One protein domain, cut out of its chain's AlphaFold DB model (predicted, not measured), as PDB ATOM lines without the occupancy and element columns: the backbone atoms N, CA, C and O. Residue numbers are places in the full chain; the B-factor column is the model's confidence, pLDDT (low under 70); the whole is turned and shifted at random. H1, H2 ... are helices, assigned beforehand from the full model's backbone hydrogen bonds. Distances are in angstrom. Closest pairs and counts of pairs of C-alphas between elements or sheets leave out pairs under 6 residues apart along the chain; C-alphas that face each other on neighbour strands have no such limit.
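Overview. This is residues 37 to 118 of the 457 residues of the protein "S1 motif domain-containing protein" of Lactuca sativa (UniProt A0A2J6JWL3). Three helices, H1, H5 and H4, form a loose row with H5 in the middle, and H3 crosses one end of the row like the side of an open frame, meeting H4 at a corner. H4 and H5 make a helical hairpin, H1 meets H5 with its last residues, and the small helix H2 sits near that end of H1, from which residues 62 to 67 lead back to H3. The printed part has 82 residues with five named helices in the order H1, H2, H3, H4, H5 and no named strand; the class is all helix. The whole is only just loose, close to compact, with a radius of gyration of the C-alphas of 14.3 A and spans of 35 by 31 by 17 A.

Along the chain. H1 covers residues 37 to 51 and is 21.1 A long from first to last C-alpha, beginning with C-alpha 37 at (-48.270, -12.710, 46.510). H2 follows as residues 56 to 61, 8.8 A long. H3 is residues 68 to 80, 17.8 A long, with C-alpha 68 at (-48.181, -20.976, 48.060). H4, residues 82 to 98, is the longest helix at 17 residues and 24.4 A. H5, residues 105 to 117, is 18.4 A long and ends with C-alpha 117 at (-34.788, -8.037, 38.872).

Arrangement. H1 and H2 are close but not clearly touching, with the closest C-alphas, those of Thr 49 and Ala 59, 6.6 A apart. H1 touches H5 with residues 48 to 51 alone; the closest C-alphas are those of Ile 51 and His 108, 6.9 A apart. These two helices run opposite ways at a tilt of 37 degrees, only just steep. H1 and H3 are only just apart, with closest C-alphas 8.2 A apart. H3 and H4 touch only at the corner by their link, and only just, with 3 pairs of C-alphas within 8 A. Their closest C-alphas, those of Phe 78 and Leu 84, are 6.6 A apart, and their lines are about perpendicular at 86 degrees. H4 touches H5 with residues 92 to 96 alone, and the two form a hairpin, running opposite ways at a steep tilt of 42 degrees. Their closest C-alphas are those of Met 96 and Phe 107, 5.4 A apart. H3 and H5 are apart, as are H1 and H4. In H1, H2, H3, H4 and H5 every O i to N i+4 pair is within hydrogen-bond range.

Size, cuts and confidence. The two C-alphas farthest apart, those of His 69 and Asn 101, are 39.0 A apart. The printed part has no cut. The links H1 to H2 and H3 to H4 are tight, H2 to H3 and H4 to H5 are short, and no link is long. Residues 72 to 77 of H3 stand free, as do residues 79 to 87, of which 82 to 87 belong to H4. The mean pLDDT of the printed part is 73.1, and it is under 70 at residues 37 to 40, 53 to 69 and 99 to 103.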
ATOM      1  N   SER A  37     -49.108 -11.977  47.471       62.78
ATOM      2  CA  SER A  37     -48.270 -12.710  46.510       62.78
ATOM      3  C   SER A  37     -49.084 -13.217  45.316       62.78
ATOM      4  O   SER A  37     -48.650 -13.079  44.174       62.78
ATOM      5  N   SER A  38     -50.295 -13.740  45.541       65.94
ATOM      6  CA  SER A  38     -51.186 -14.191  44.463       65.94
ATOM      7  C   SER A  38     -51.615 -13.036  43.553       65.94
ATOM      8  O   SER A  38     -51.573 -13.174  42.330       65.94
ATOM      9  N   ARG A  39     -51.972 -11.874  44.123       68.38
ATOM     10  CA  ARG A  39     -52.289 -10.658  43.353       68.38
ATOM     11  C   ARG A  39     -51.082 -10.170  42.548       68.38
ATOM     12  O   ARG A  39     -51.232  -9.894  41.359       68.38
ATOM     13  N   PHE A  40     -49.894 -10.131  43.155       69.75
ATOM     14  CA  PHE A  40     -48.656  -9.727  42.485       69.75
ATOM     15  C   PHE A  40     -48.325 -10.650  41.303       69.75
ATOM     16  O   PHE A  40     -48.153 -10.171  40.184       69.75
ATOM     17  N   ILE A  41     -48.321 -11.972  41.510       70.38
ATOM     18  CA  ILE A  41     -48.045 -12.957  40.452       70.38
ATOM     19  C   ILE A  41     -49.077 -12.844  39.317       70.38
ATOM     20  O   ILE A  41     -48.692 -12.788  38.152       70.38
ATOM     21  N   LYS A  42     -50.376 -12.724  39.629       70.94
ATOM     22  CA  LYS A  42     -51.437 -12.541  38.616       70.94
ATOM     23  C   LYS A  42     -51.261 -11.256  37.798       70.94
ATOM     24  O   LYS A  42     -51.431 -11.290  36.582       70.94
ATOM     25  N   ALA A  43     -50.883 -10.144  38.431       75.81
ATOM     26  CA  ALA A  43     -50.607  -8.890  37.730       75.81
ATOM     27  C   ALA A  43     -49.394  -9.008  36.788       75.81
ATOM     28  O   ALA A  43     -49.444  -8.529  35.654       75.81
ATOM     29  N   ARG A  44     -48.330  -9.699  37.223       76.50
ATOM     30  CA  ARG A  44     -47.141  -9.968  36.395       76.50
ATOM     31  C   ARG A  44     -47.455 -10.891  35.214       76.50
ATOM     32  O   ARG A  44     -47.053 -10.581  34.099       76.50
ATOM     33  N   LEU A  45     -48.245 -11.947  35.420       72.25
ATOM     34  CA  LEU A  45     -48.727 -12.816  34.337       72.25
ATOM     35  C   LEU A  45     -49.552 -12.034  33.306       72.25
ATOM     36  O   LEU A  45     -49.274 -12.143  32.117       72.25
ATOM     37  N   LYS A  46     -50.496 -11.185  33.748       74.38
ATOM     38  CA  LYS A  46     -51.301 -10.335  32.849       74.38
ATOM     39  C   LYS A  46     -50.432  -9.388  32.007       74.38
ATOM     40  O   LYS A  46     -50.708  -9.178  30.827       74.38
ATOM     41  N   ALA A  47     -49.374  -8.831  32.596       77.31
ATOM     42  CA  ALA A  47     -48.413  -8.010  31.866       77.31
ATOM     43  C   ALA A  47     -47.615  -8.835  30.836       77.31
ATOM     44  O   ALA A  47     -47.478  -8.403  29.695       77.31
ATOM     45  N   MET A  48     -47.157 -10.043  31.190       75.56
ATOM     46  CA  MET A  48     -46.461 -10.937  30.252       75.56
ATOM     47  C   MET A  48     -47.356 -11.388  29.091       75.56
ATOM     48  O   MET A  48     -46.902 -11.376  27.951       75.56
ATOM     49  N   THR A  49     -48.633 -11.710  29.333       72.88
ATOM     50  CA  THR A  49     -49.575 -12.059  28.252       72.88
ATOM     51  C   THR A  49     -49.823 -10.894  27.295       72.88
ATOM     52  O   THR A  49     -49.944 -11.119  26.094       72.88
ATOM     53  N   GLY A  50     -49.845  -9.653  27.801       70.94
ATOM     54  CA  GLY A  50     -49.954  -8.452  26.966       70.94
ATOM     55  C   GLY A  50     -48.698  -8.190  26.127       70.94
ATOM     56  O   GLY A  50     -48.805  -7.837  24.957       70.94
ATOM     57  N   ILE A  51     -47.512  -8.425  26.698       73.69
ATOM     58  CA  ILE A  51     -46.223  -8.305  25.998       73.69
ATOM     59  C   ILE A  51     -46.112  -9.319  24.851       73.69
ATOM     60  O   ILE A  51     -45.678  -8.958  23.763       73.69
ATOM     61  N   LEU A  52     -46.557 -10.558  25.078       72.62
ATOM     62  CA  LEU A  52     -46.559 -11.643  24.089       72.62
ATOM     63  C   LEU A  52     -47.730 -11.582  23.092       72.62
ATOM     64  O   LEU A  52     -47.895 -12.496  22.292       72.62
ATOM     65  N   ARG A  53     -48.583 -10.545  23.164       67.06
ATOM     66  CA  ARG A  53     -49.787 -10.371  22.323       67.06
ATOM     67  C   ARG A  53     -50.691 -11.617  22.248       67.06
ATOM     68  O   ARG A  53     -51.394 -11.818  21.261       67.06
ATOM     69  N   LEU A  54     -50.692 -12.446  23.294       65.38
ATOM     70  CA  LEU A  54     -51.483 -13.675  23.333       65.38
ATOM     71  C   LEU A  54     -52.975 -13.332  23.326       65.38
ATOM     72  O   LEU A  54     -53.428 -12.490  24.107       65.38
ATOM     73  N   THR A  55     -53.750 -14.013  22.481       58.12
ATOM     74  CA  THR A  55     -55.209 -13.863  22.477       58.12
ATOM     75  C   THR A  55     -55.791 -14.305  23.822       58.12
ATOM     76  O   THR A  55     -55.227 -15.157  24.519       58.12
ATOM     77  N   ALA A  56     -56.940 -13.737  24.202       59.19
ATOM     78  CA  ALA A  56     -57.577 -14.026  25.488       59.19
ATOM     79  C   ALA A  56     -57.839 -15.534  25.695       59.19
ATOM     80  O   ALA A  56     -57.682 -16.040  26.804       59.19
ATOM     81  N   GLU A  57     -58.147 -16.265  24.621       56.41
ATOM     82  CA  GLU A  57     -58.346 -17.719  24.633       56.41
ATOM     83  C   GLU A  57     -57.053 -18.508  24.886       56.41
ATOM     84  O   GLU A  57     -57.055 -19.478  25.646       56.41
ATOM     85  N   MET A  58     -55.931 -18.097  24.283       60.06
ATOM     86  CA  MET A  58     -54.628 -18.723  24.531       60.06
ATOM     87  C   MET A  58     -54.157 -18.443  25.959       60.06
ATOM     88  O   MET A  58     -53.707 -19.358  26.647       60.06
ATOM     89  N   ALA A  59     -54.336 -17.211  26.445       56.88
ATOM     90  CA  ALA A  59     -54.032 -16.845  27.825       56.88
ATOM     91  C   ALA A  59     -54.896 -17.619  28.842       56.88
ATOM     92  O   ALA A  59     -54.378 -18.073  29.860       56.88
ATOM     93  N   ALA A  60     -56.185 -17.841  28.553       60.34
ATOM     94  CA  ALA A  60     -57.086 -18.624  29.405       60.34
ATOM     95  C   ALA A  60     -56.698 -20.114  29.503       60.34
ATOM     96  O   ALA A  60     -56.922 -20.740  30.542       60.34
ATOM     97  N   LYS A  61     -56.072 -20.680  28.459       61.34
ATOM     98  CA  LYS A  61     -55.535 -22.054  28.471       61.34
ATOM     99  C   LYS A  61     -54.277 -22.199  29.345       61.34
ATOM    100  O   LYS A  61     -54.018 -23.293  29.849       61.34
ATOM    101  N   VAL A  62     -53.522 -21.124  29.599       62.16
ATOM    102  CA  VAL A  62     -52.331 -21.143  30.475       62.16
ATOM    103  C   VAL A  62     -52.748 -21.113  31.953       62.16
ATOM    104  O   VAL A  62     -52.677 -20.099  32.648       62.16
ATOM    105  N   LYS A  63     -53.184 -22.269  32.468       59.38
ATOM    106  CA  LYS A  63     -53.645 -22.441  33.856       59.38
ATOM    107  C   LYS A  63     -52.475 -22.513  34.852       59.38
ATOM    108  O   LYS A  63     -52.173 -23.561  35.418       59.38
ATOM    109  N   PHE A  64     -51.802 -21.384  35.070       61.03
ATOM    110  CA  PHE A  64     -50.611 -21.291  35.922       61.03
ATOM    111  C   PHE A  64     -50.947 -21.354  37.426       61.03
ATOM    112  O   PHE A  64     -51.187 -20.339  38.082       61.03
ATOM    113  N   SER A  65     -50.967 -22.565  37.991       59.69
ATOM    114  CA  SER A  65     -51.272 -22.827  39.405       59.69
ATOM    115  C   SER A  65     -50.015 -22.956  40.282       59.69
ATOM    116  O   SER A  65     -49.667 -24.033  40.776       59.69
ATOM    117  N   ILE A  66     -49.347 -21.830  40.556       62.66
ATOM    118  CA  ILE A  66     -48.415 -21.775  41.695       62.66
ATOM    119  C   ILE A  66     -49.231 -21.791  42.992       62.66
ATOM    120  O   ILE A  66     -49.893 -20.815  43.345       62.66
ATOM    121  N   THR A  67     -49.168 -22.908  43.717       67.81
ATOM    122  CA  THR A  67     -49.607 -22.977  45.113       67.81
ATOM    123  C   THR A  67     -48.595 -22.265  46.010       67.81
ATOM    124  O   THR A  67     -47.401 -22.236  45.707       67.81
ATOM    125  N   PHE A  68     -49.053 -21.713  47.137       67.25
ATOM    126  CA  PHE A  68     -48.181 -20.976  48.060       67.25
ATOM    127  C   PHE A  68     -46.955 -21.790  48.491       67.25
ATOM    128  O   PHE A  68     -45.839 -21.291  48.430       67.25
ATOM    129  N   HIS A  69     -47.151 -23.068  48.820       67.44
ATOM    130  CA  HIS A  69     -46.069 -23.966  49.214       67.44
ATOM    131  C   HIS A  69     -44.992 -24.123  48.121       67.44
ATOM    132  O   HIS A  69     -43.803 -24.079  48.420       67.44
ATOM    133  N   LYS A  70     -45.379 -24.193  46.836       74.44
ATOM    134  CA  LYS A  70     -44.418 -24.206  45.717       74.44
ATOM    135  C   LYS A  70     -43.658 -22.880  45.605       74.44
ATOM    136  O   LYS A  70     -42.457 -22.897  45.356       74.44
ATOM    137  N   ALA A  71     -44.317 -21.738  45.824       72.12
ATOM    138  CA  ALA A  71     -43.644 -20.434  45.861       72.12
ATOM    139  C   ALA A  71     -42.667 -20.313  47.045       72.12
ATOM    140  O   ALA A  71     -41.577 -19.773  46.887       72.12
ATOM    141  N   GLU A  72     -43.040 -20.841  48.212       72.56
ATOM    142  CA  GLU A  72     -42.226 -20.884  49.431       72.56
ATOM    143  C   GLU A  72     -40.982 -21.771  49.242       72.56
ATOM    144  O   GLU A  72     -39.877 -21.339  49.566       72.56
ATOM    145  N   MET A  73     -41.125 -22.941  48.604       75.12
ATOM    146  CA  MET A  73     -39.999 -23.794  48.195       75.12
ATOM    147  C   MET A  73     -39.087 -23.123  47.158       75.12
ATOM    148  O   MET A  73     -37.867 -23.177  47.284       75.12
ATOM    149  N   ILE A  74     -39.648 -22.455  46.144       76.69
ATOM    150  CA  ILE A  74     -38.839 -21.688  45.182       76.69
ATOM    151  C   ILE A  74     -38.082 -20.576  45.922       76.69
ATOM    152  O   ILE A  74     -36.886 -20.404  45.700       76.69
ATOM    153  N   LYS A  75     -38.734 -19.864  46.849       79.62
ATOM    154  CA  LYS A  75     -38.107 -18.818  47.667       79.62
ATOM    155  C   LYS A  75     -36.999 -19.365  48.568       79.62
ATOM    156  O   LYS A  75     -35.987 -18.688  48.691       79.62
ATOM    157  N   SER A  76     -37.134 -20.542  49.181       78.75
ATOM    158  CA  SER A  76     -36.057 -21.107  50.007       78.75
ATOM    159  C   SER A  76     -34.869 -21.566  49.152       78.75
ATOM    160  O   SER A  76     -33.734 -21.175  49.427       78.75
ATOM    161  N   VAL A  77     -35.125 -22.296  48.061       77.69
ATOM    162  CA  VAL A  77     -34.084 -22.858  47.180       77.69
ATOM    163  C   VAL A  77     -33.361 -21.776  46.364       77.69
ATOM    164  O   VAL A  77     -32.135 -21.681  46.423       77.69
ATOM    165  N   PHE A  78     -34.085 -20.912  45.640       72.31
ATOM    166  CA  PHE A  78     -33.471 -19.798  44.898       72.31
ATOM    167  C   PHE A  78     -33.034 -18.649  45.807       72.31
ATOM    168  O   PHE A  78     -32.078 -17.949  45.483       72.31
ATOM    169  N   GLY A  79     -33.723 -18.406  46.926       71.00
ATOM    170  CA  GLY A  79     -33.400 -17.297  47.827       71.00
ATOM    171  C   GLY A  79     -32.090 -17.503  48.579       71.00
ATOM    172  O   GLY A  79     -31.335 -16.539  48.715       71.00
ATOM    173  N   GLY A  80     -31.795 -18.737  49.005       75.56
ATOM    174  CA  GLY A  80     -30.548 -19.078  49.695       75.56
ATOM    175  C   GLY A  80     -29.326 -19.197  48.777       75.56
ATOM    176  O   GLY A  80     -28.220 -18.852  49.186       75.56
ATOM    177  N   ASN A  81     -29.497 -19.642  47.526       82.19
ATOM    178  CA  ASN A  81     -28.370 -19.924  46.633       82.19
ATOM    179  C   ASN A  81     -28.005 -18.722  45.737       82.19
ATOM    180  O   ASN A  81     -28.643 -18.462  44.716       82.19
ATOM    181  N   MET A  82     -26.941 -17.997  46.100       80.75
ATOM    182  CA  MET A  82     -26.455 -16.847  45.325       80.75
ATOM    183  C   MET A  82     -25.855 -17.228  43.963       80.75
ATOM    184  O   MET A  82     -26.023 -16.461  43.014       80.75
ATOM    185  N   GLU A  83     -25.222 -18.398  43.818       83.38
ATOM    186  CA  GLU A  83     -24.695 -18.831  42.513       83.38
ATOM    187  C   GLU A  83     -25.819 -19.104  41.518       83.38
ATOM    188  O   GLU A  83     -25.739 -18.684  40.364       83.38
ATOM    189  N   LEU A  84     -26.915 -19.715  41.977       84.44
ATOM    190  CA  LEU A  84     -28.096 -19.956  41.150       84.44
ATOM    191  C   LEU A  84     -28.733 -18.638  40.671       84.44
ATOM    192  O   LEU A  84     -29.106 -18.526  39.502       84.44
ATOM    193  N   LYS A  85     -28.785 -17.605  41.529       84.19
ATOM    194  CA  LYS A  85     -29.223 -16.252  41.127       84.19
ATOM    195  C   LYS A  85     -28.298 -15.648  40.065       84.19
ATOM    196  O   LYS A  85     -28.788 -15.144  39.057       84.19
ATOM    197  N   ARG A  86     -26.973 -15.716  40.253       85.75
ATOM    198  CA  ARG A  86     -25.993 -15.198  39.277       85.75
ATOM    199  C   ARG A  86     -26.066 -15.939  37.944       85.75
ATOM    200  O   ARG A  86     -26.039 -15.294  36.900       85.75
ATOM    201  N   ALA A  87     -26.181 -17.266  37.966       85.44
ATOM    202  CA  ALA A  87     -26.331 -18.091  36.771       85.44
ATOM    203  C   ALA A  87     -27.608 -17.730  35.995       85.44
ATOM    204  O   ALA A  87     -27.547 -17.529  34.782       85.44
ATOM    205  N   LEU A  88     -28.737 -17.551  36.695       85.00
ATOM    206  CA  LEU A  88     -29.989 -17.095  36.090       85.00
ATOM    207  C   LEU A  88     -29.842 -15.706  35.449       85.00
ATOM    208  O   LEU A  88     -30.245 -15.525  34.304       85.00
ATOM    209  N   ILE A  89     -29.242 -14.737  36.147       84.88
ATOM    210  CA  ILE A  89     -29.059 -13.377  35.611       84.88
ATOM    211  C   ILE A  89     -28.144 -13.396  34.380       84.88
ATOM    212  O   ILE A  89     -28.515 -12.831  33.353       84.88
ATOM    213  N   ARG A  90     -27.012 -14.116  34.429       84.94
ATOM    214  CA  ARG A  90     -26.126 -14.304  33.263       84.94
ATOM    215  C   ARG A  90     -26.876 -14.912  32.078       84.94
ATOM    216  O   ARG A  90     -26.745 -14.405  30.968       84.94
ATOM    217  N   TYR A  91     -27.691 -15.946  32.304       84.94
ATOM    218  CA  TYR A  91     -28.502 -16.573  31.257       84.94
ATOM    219  C   TYR A  91     -29.494 -15.582  30.629       84.94
ATOM    220  O   TYR A  91     -29.496 -15.412  29.411       84.94
ATOM    221  N   VAL A  92     -30.287 -14.875  31.442       83.00
ATOM    222  CA  VAL A  92     -31.289 -13.915  30.945       83.00
ATOM    223  C   VAL A  92     -30.622 -12.743  30.212       83.00
ATOM    224  O   VAL A  92     -31.091 -12.349  29.144       83.00
ATOM    225  N   SER A  93     -29.501 -12.215  30.714       80.12
ATOM    226  CA  SER A  93     -28.744 -11.158  30.029       80.12
ATOM    227  C   SER A  93     -28.110 -11.636  28.717       80.12
ATOM    228  O   SER A  93     -28.179 -10.927  27.717       80.12
ATOM    229  N   HIS A  94     -27.568 -12.854  28.671       81.00
ATOM    230  CA  HIS A  94     -27.059 -13.460  27.437       81.00
ATOM    231  C   HIS A  94     -28.178 -13.687  26.401       81.00
ATOM    232  O   HIS A  94     -27.979 -13.408  25.217       81.00
ATOM    233  N   CYS A  95     -29.379 -14.098  26.829       75.94
ATOM    234  CA  CYS A  95     -30.563 -14.141  25.964       75.94
ATOM    235  C   CYS A  95     -30.934 -12.753  25.421       75.94
ATOM    236  O   CYS A  95     -31.212 -12.634  24.232       75.94
ATOM    237  N   MET A  96     -30.886 -11.694  26.242       75.88
ATOM    238  CA  MET A  96     -31.134 -10.328  25.758       75.88
ATOM    239  C   MET A  96     -30.127  -9.879  24.691       75.88
ATOM    240  O   MET A  96     -30.525  -9.184  23.763       75.88
ATOM    241  N   ILE A  97     -28.852 -10.263  24.811       74.94
ATOM    242  CA  ILE A  97     -27.805  -9.887  23.848       74.94
ATOM    243  C   ILE A  97     -27.965 -10.661  22.532       74.94
ATOM    244  O   ILE A  97     -27.929 -10.048  21.467       74.94
ATOM    245  N   LYS A  98     -28.186 -11.983  22.578       73.06
ATOM    246  CA  LYS A  98     -28.314 -12.810  21.361       73.06
ATOM    247  C   LYS A  98     -29.608 -12.571  20.584       73.06
ATOM    248  O   LYS A  98     -29.583 -12.532  19.360       73.06
ATOM    249  N   GLU A  99     -30.729 -12.394  21.277       69.25
ATOM    250  CA  GLU A  99     -32.053 -12.246  20.653       69.25
ATOM    251  C   GLU A  99     -32.385 -10.779  20.292       69.25
ATOM    252  O   GLU A  99     -33.416 -10.511  19.674       69.25
ATOM    253  N   CYS A 100     -31.504  -9.832  20.646       63.66
ATOM    254  CA  CYS A 100     -31.609  -8.386  20.396       63.66
ATOM    255  C   CYS A 100     -32.022  -8.042  18.953       63.66
ATOM    256  O   CYS A 100     -32.928  -7.238  18.742       63.66
ATOM    257  N   ASN A 101     -31.391  -8.693  17.971       60.66
ATOM    258  CA  ASN A 101     -31.603  -8.421  16.546       60.66
ATOM    259  C   ASN A 101     -32.887  -9.052  15.983       60.66
ATOM    260  O   ASN A 101     -33.324  -8.668  14.902       60.66
ATOM    261  N   TYR A 102     -33.474 -10.027  16.682       61.81
ATOM    262  CA  TYR A 102     -34.577 -10.848  16.171       61.81
ATOM    263  C   TYR A 102     -35.937 -10.502  16.789       61.81
ATOM    264  O   TYR A 102     -36.959 -10.968  16.292       61.81
ATOM    265  N   GLY A 103     -35.971  -9.705  17.866       65.88
ATOM    266  CA  GLY A 103     -37.222  -9.235  18.479       65.88
ATOM    267  C   GLY A 103     -38.146 -10.361  18.958       65.88
ATOM    268  O   GLY A 103     -39.361 -10.201  18.959       65.88
ATOM    269  N   THR A 104     -37.589 -11.519  19.318       75.94
ATOM    270  CA  THR A 104     -38.380 -12.716  19.628       75.94
ATOM    271  C   THR A 104     -39.149 -12.583  20.943       75.94
ATOM    272  O   THR A 104     -38.773 -11.833  21.849       75.94
ATOM    273  N   ASP A 105     -40.185 -13.404  21.119       77.31
ATOM    274  CA  ASP A 105     -40.903 -13.548  22.393       77.31
ATOM    275  C   ASP A 105     -39.954 -13.780  23.583       77.31
ATOM    276  O   ASP A 105     -40.162 -13.251  24.677       77.31
ATOM    277  N   LYS A 106     -38.852 -14.513  23.358       76.06
ATOM    278  CA  LYS A 106     -37.793 -14.736  24.352       76.06
ATOM    279  C   LYS A 106     -37.086 -13.438  24.740       76.06
ATOM    280  O   LYS A 106     -36.869 -13.221  25.930       76.06
ATOM    281  N   PHE A 107     -36.764 -12.564  23.781       78.25
ATOM    282  CA  PHE A 107     -36.210 -11.234  24.061       78.25
ATOM    283  C   PHE A 107     -37.179 -10.391  24.897       78.25
ATOM    284  O   PHE A 107     -36.779  -9.789  25.896       78.25
ATOM    285  N   HIS A 108     -38.463 -10.384  24.536       76.94
ATOM    286  CA  HIS A 108     -39.488  -9.625  25.249       76.94
ATOM    287  C   HIS A 108     -39.709 -10.130  26.688       76.94
ATOM    288  O   HIS A 108     -39.749  -9.322  27.623       76.94
ATOM    289  N   ILE A 109     -39.751 -11.452  26.895       79.38
ATOM    290  CA  ILE A 109     -39.778 -12.082  28.225       79.38
ATOM    291  C   ILE A 109     -38.508 -11.745  29.017       79.38
ATOM    292  O   ILE A 109     -38.600 -11.353  30.180       79.38
ATOM    293  N   ALA A 110     -37.324 -11.866  28.410       78.56
ATOM    294  CA  ALA A 110     -36.053 -11.583  29.074       78.56
ATOM    295  C   ALA A 110     -35.955 -10.110  29.504       78.56
ATOM    296  O   ALA A 110     -35.619  -9.829  30.653       78.56
ATOM    297  N   ARG A 111     -36.350  -9.171  28.633       80.38
ATOM    298  CA  ARG A 111     -36.430  -7.734  28.935       80.38
ATOM    299  C   ARG A 111     -37.379  -7.449  30.101       80.38
ATOM    300  O   ARG A 111     -37.025  -6.678  30.993       80.38
ATOM    301  N   TYR A 112     -38.558  -8.072  30.115       80.88
ATOM    302  CA  TYR A 112     -39.528  -7.913  31.199       80.88
ATOM    303  C   TYR A 112     -38.998  -8.451  32.535       80.88
ATOM    304  O   TYR A 112     -39.049  -7.757  33.549       80.88
ATOM    305  N   THR A 113     -38.420  -9.653  32.524       81.12
ATOM    306  CA  THR A 113     -37.806 -10.289  33.698       81.12
ATOM    307  C   THR A 113     -36.639  -9.457  34.239       81.12
ATOM    308  O   THR A 113     -36.577  -9.188  35.440       81.12
ATOM    309  N   CYS A 114     -35.765  -8.952  33.364       78.19
ATOM    310  CA  CYS A 114     -34.700  -8.019  33.731       78.19
ATOM    311  C   CYS A 114     -35.239  -6.737  34.373       78.19
ATOM    312  O   CYS A 114     -34.652  -6.280  35.343       78.19
ATOM    313  N   SER A 115     -36.370  -6.194  33.906       78.12
ATOM    314  CA  SER A 115     -37.018  -5.017  34.510       78.12
ATOM    315  C   SER A 115     -37.646  -5.275  35.890       78.12
ATOM    316  O   SER A 115     -38.040  -4.320  36.559       78.12
ATOM    317  N   ILE A 116     -37.799  -6.536  36.309       78.50
ATOM    318  CA  ILE A 116     -38.263  -6.908  37.657       78.50
ATOM    319  C   ILE A 116     -37.077  -7.127  38.599       78.50
ATOM    320  O   ILE A 116     -37.162  -6.794  39.776       78.50
ATOM    321  N   ILE A 117     -35.989  -7.710  38.089       77.31
ATOM    322  CA  ILE A 117     -34.788  -8.037  38.872       77.31
ATOM    323  C   ILE A 117     -33.842  -6.825  38.981       77.31
ATOM    324  O   ILE A 117     -33.049  -6.750  39.920       77.31
ATOM    325  N   SER A 118     -33.916  -5.874  38.041       76.31
ATOM    326  CA  SER A 118     -33.077  -4.672  38.014       76.31
ATOM    327  C   SER A 118     -33.204  -3.872  39.301       76.31
ATOM    328  O   SER A 118     -34.317  -3.621  39.764       76.31
TER     329      SER A 118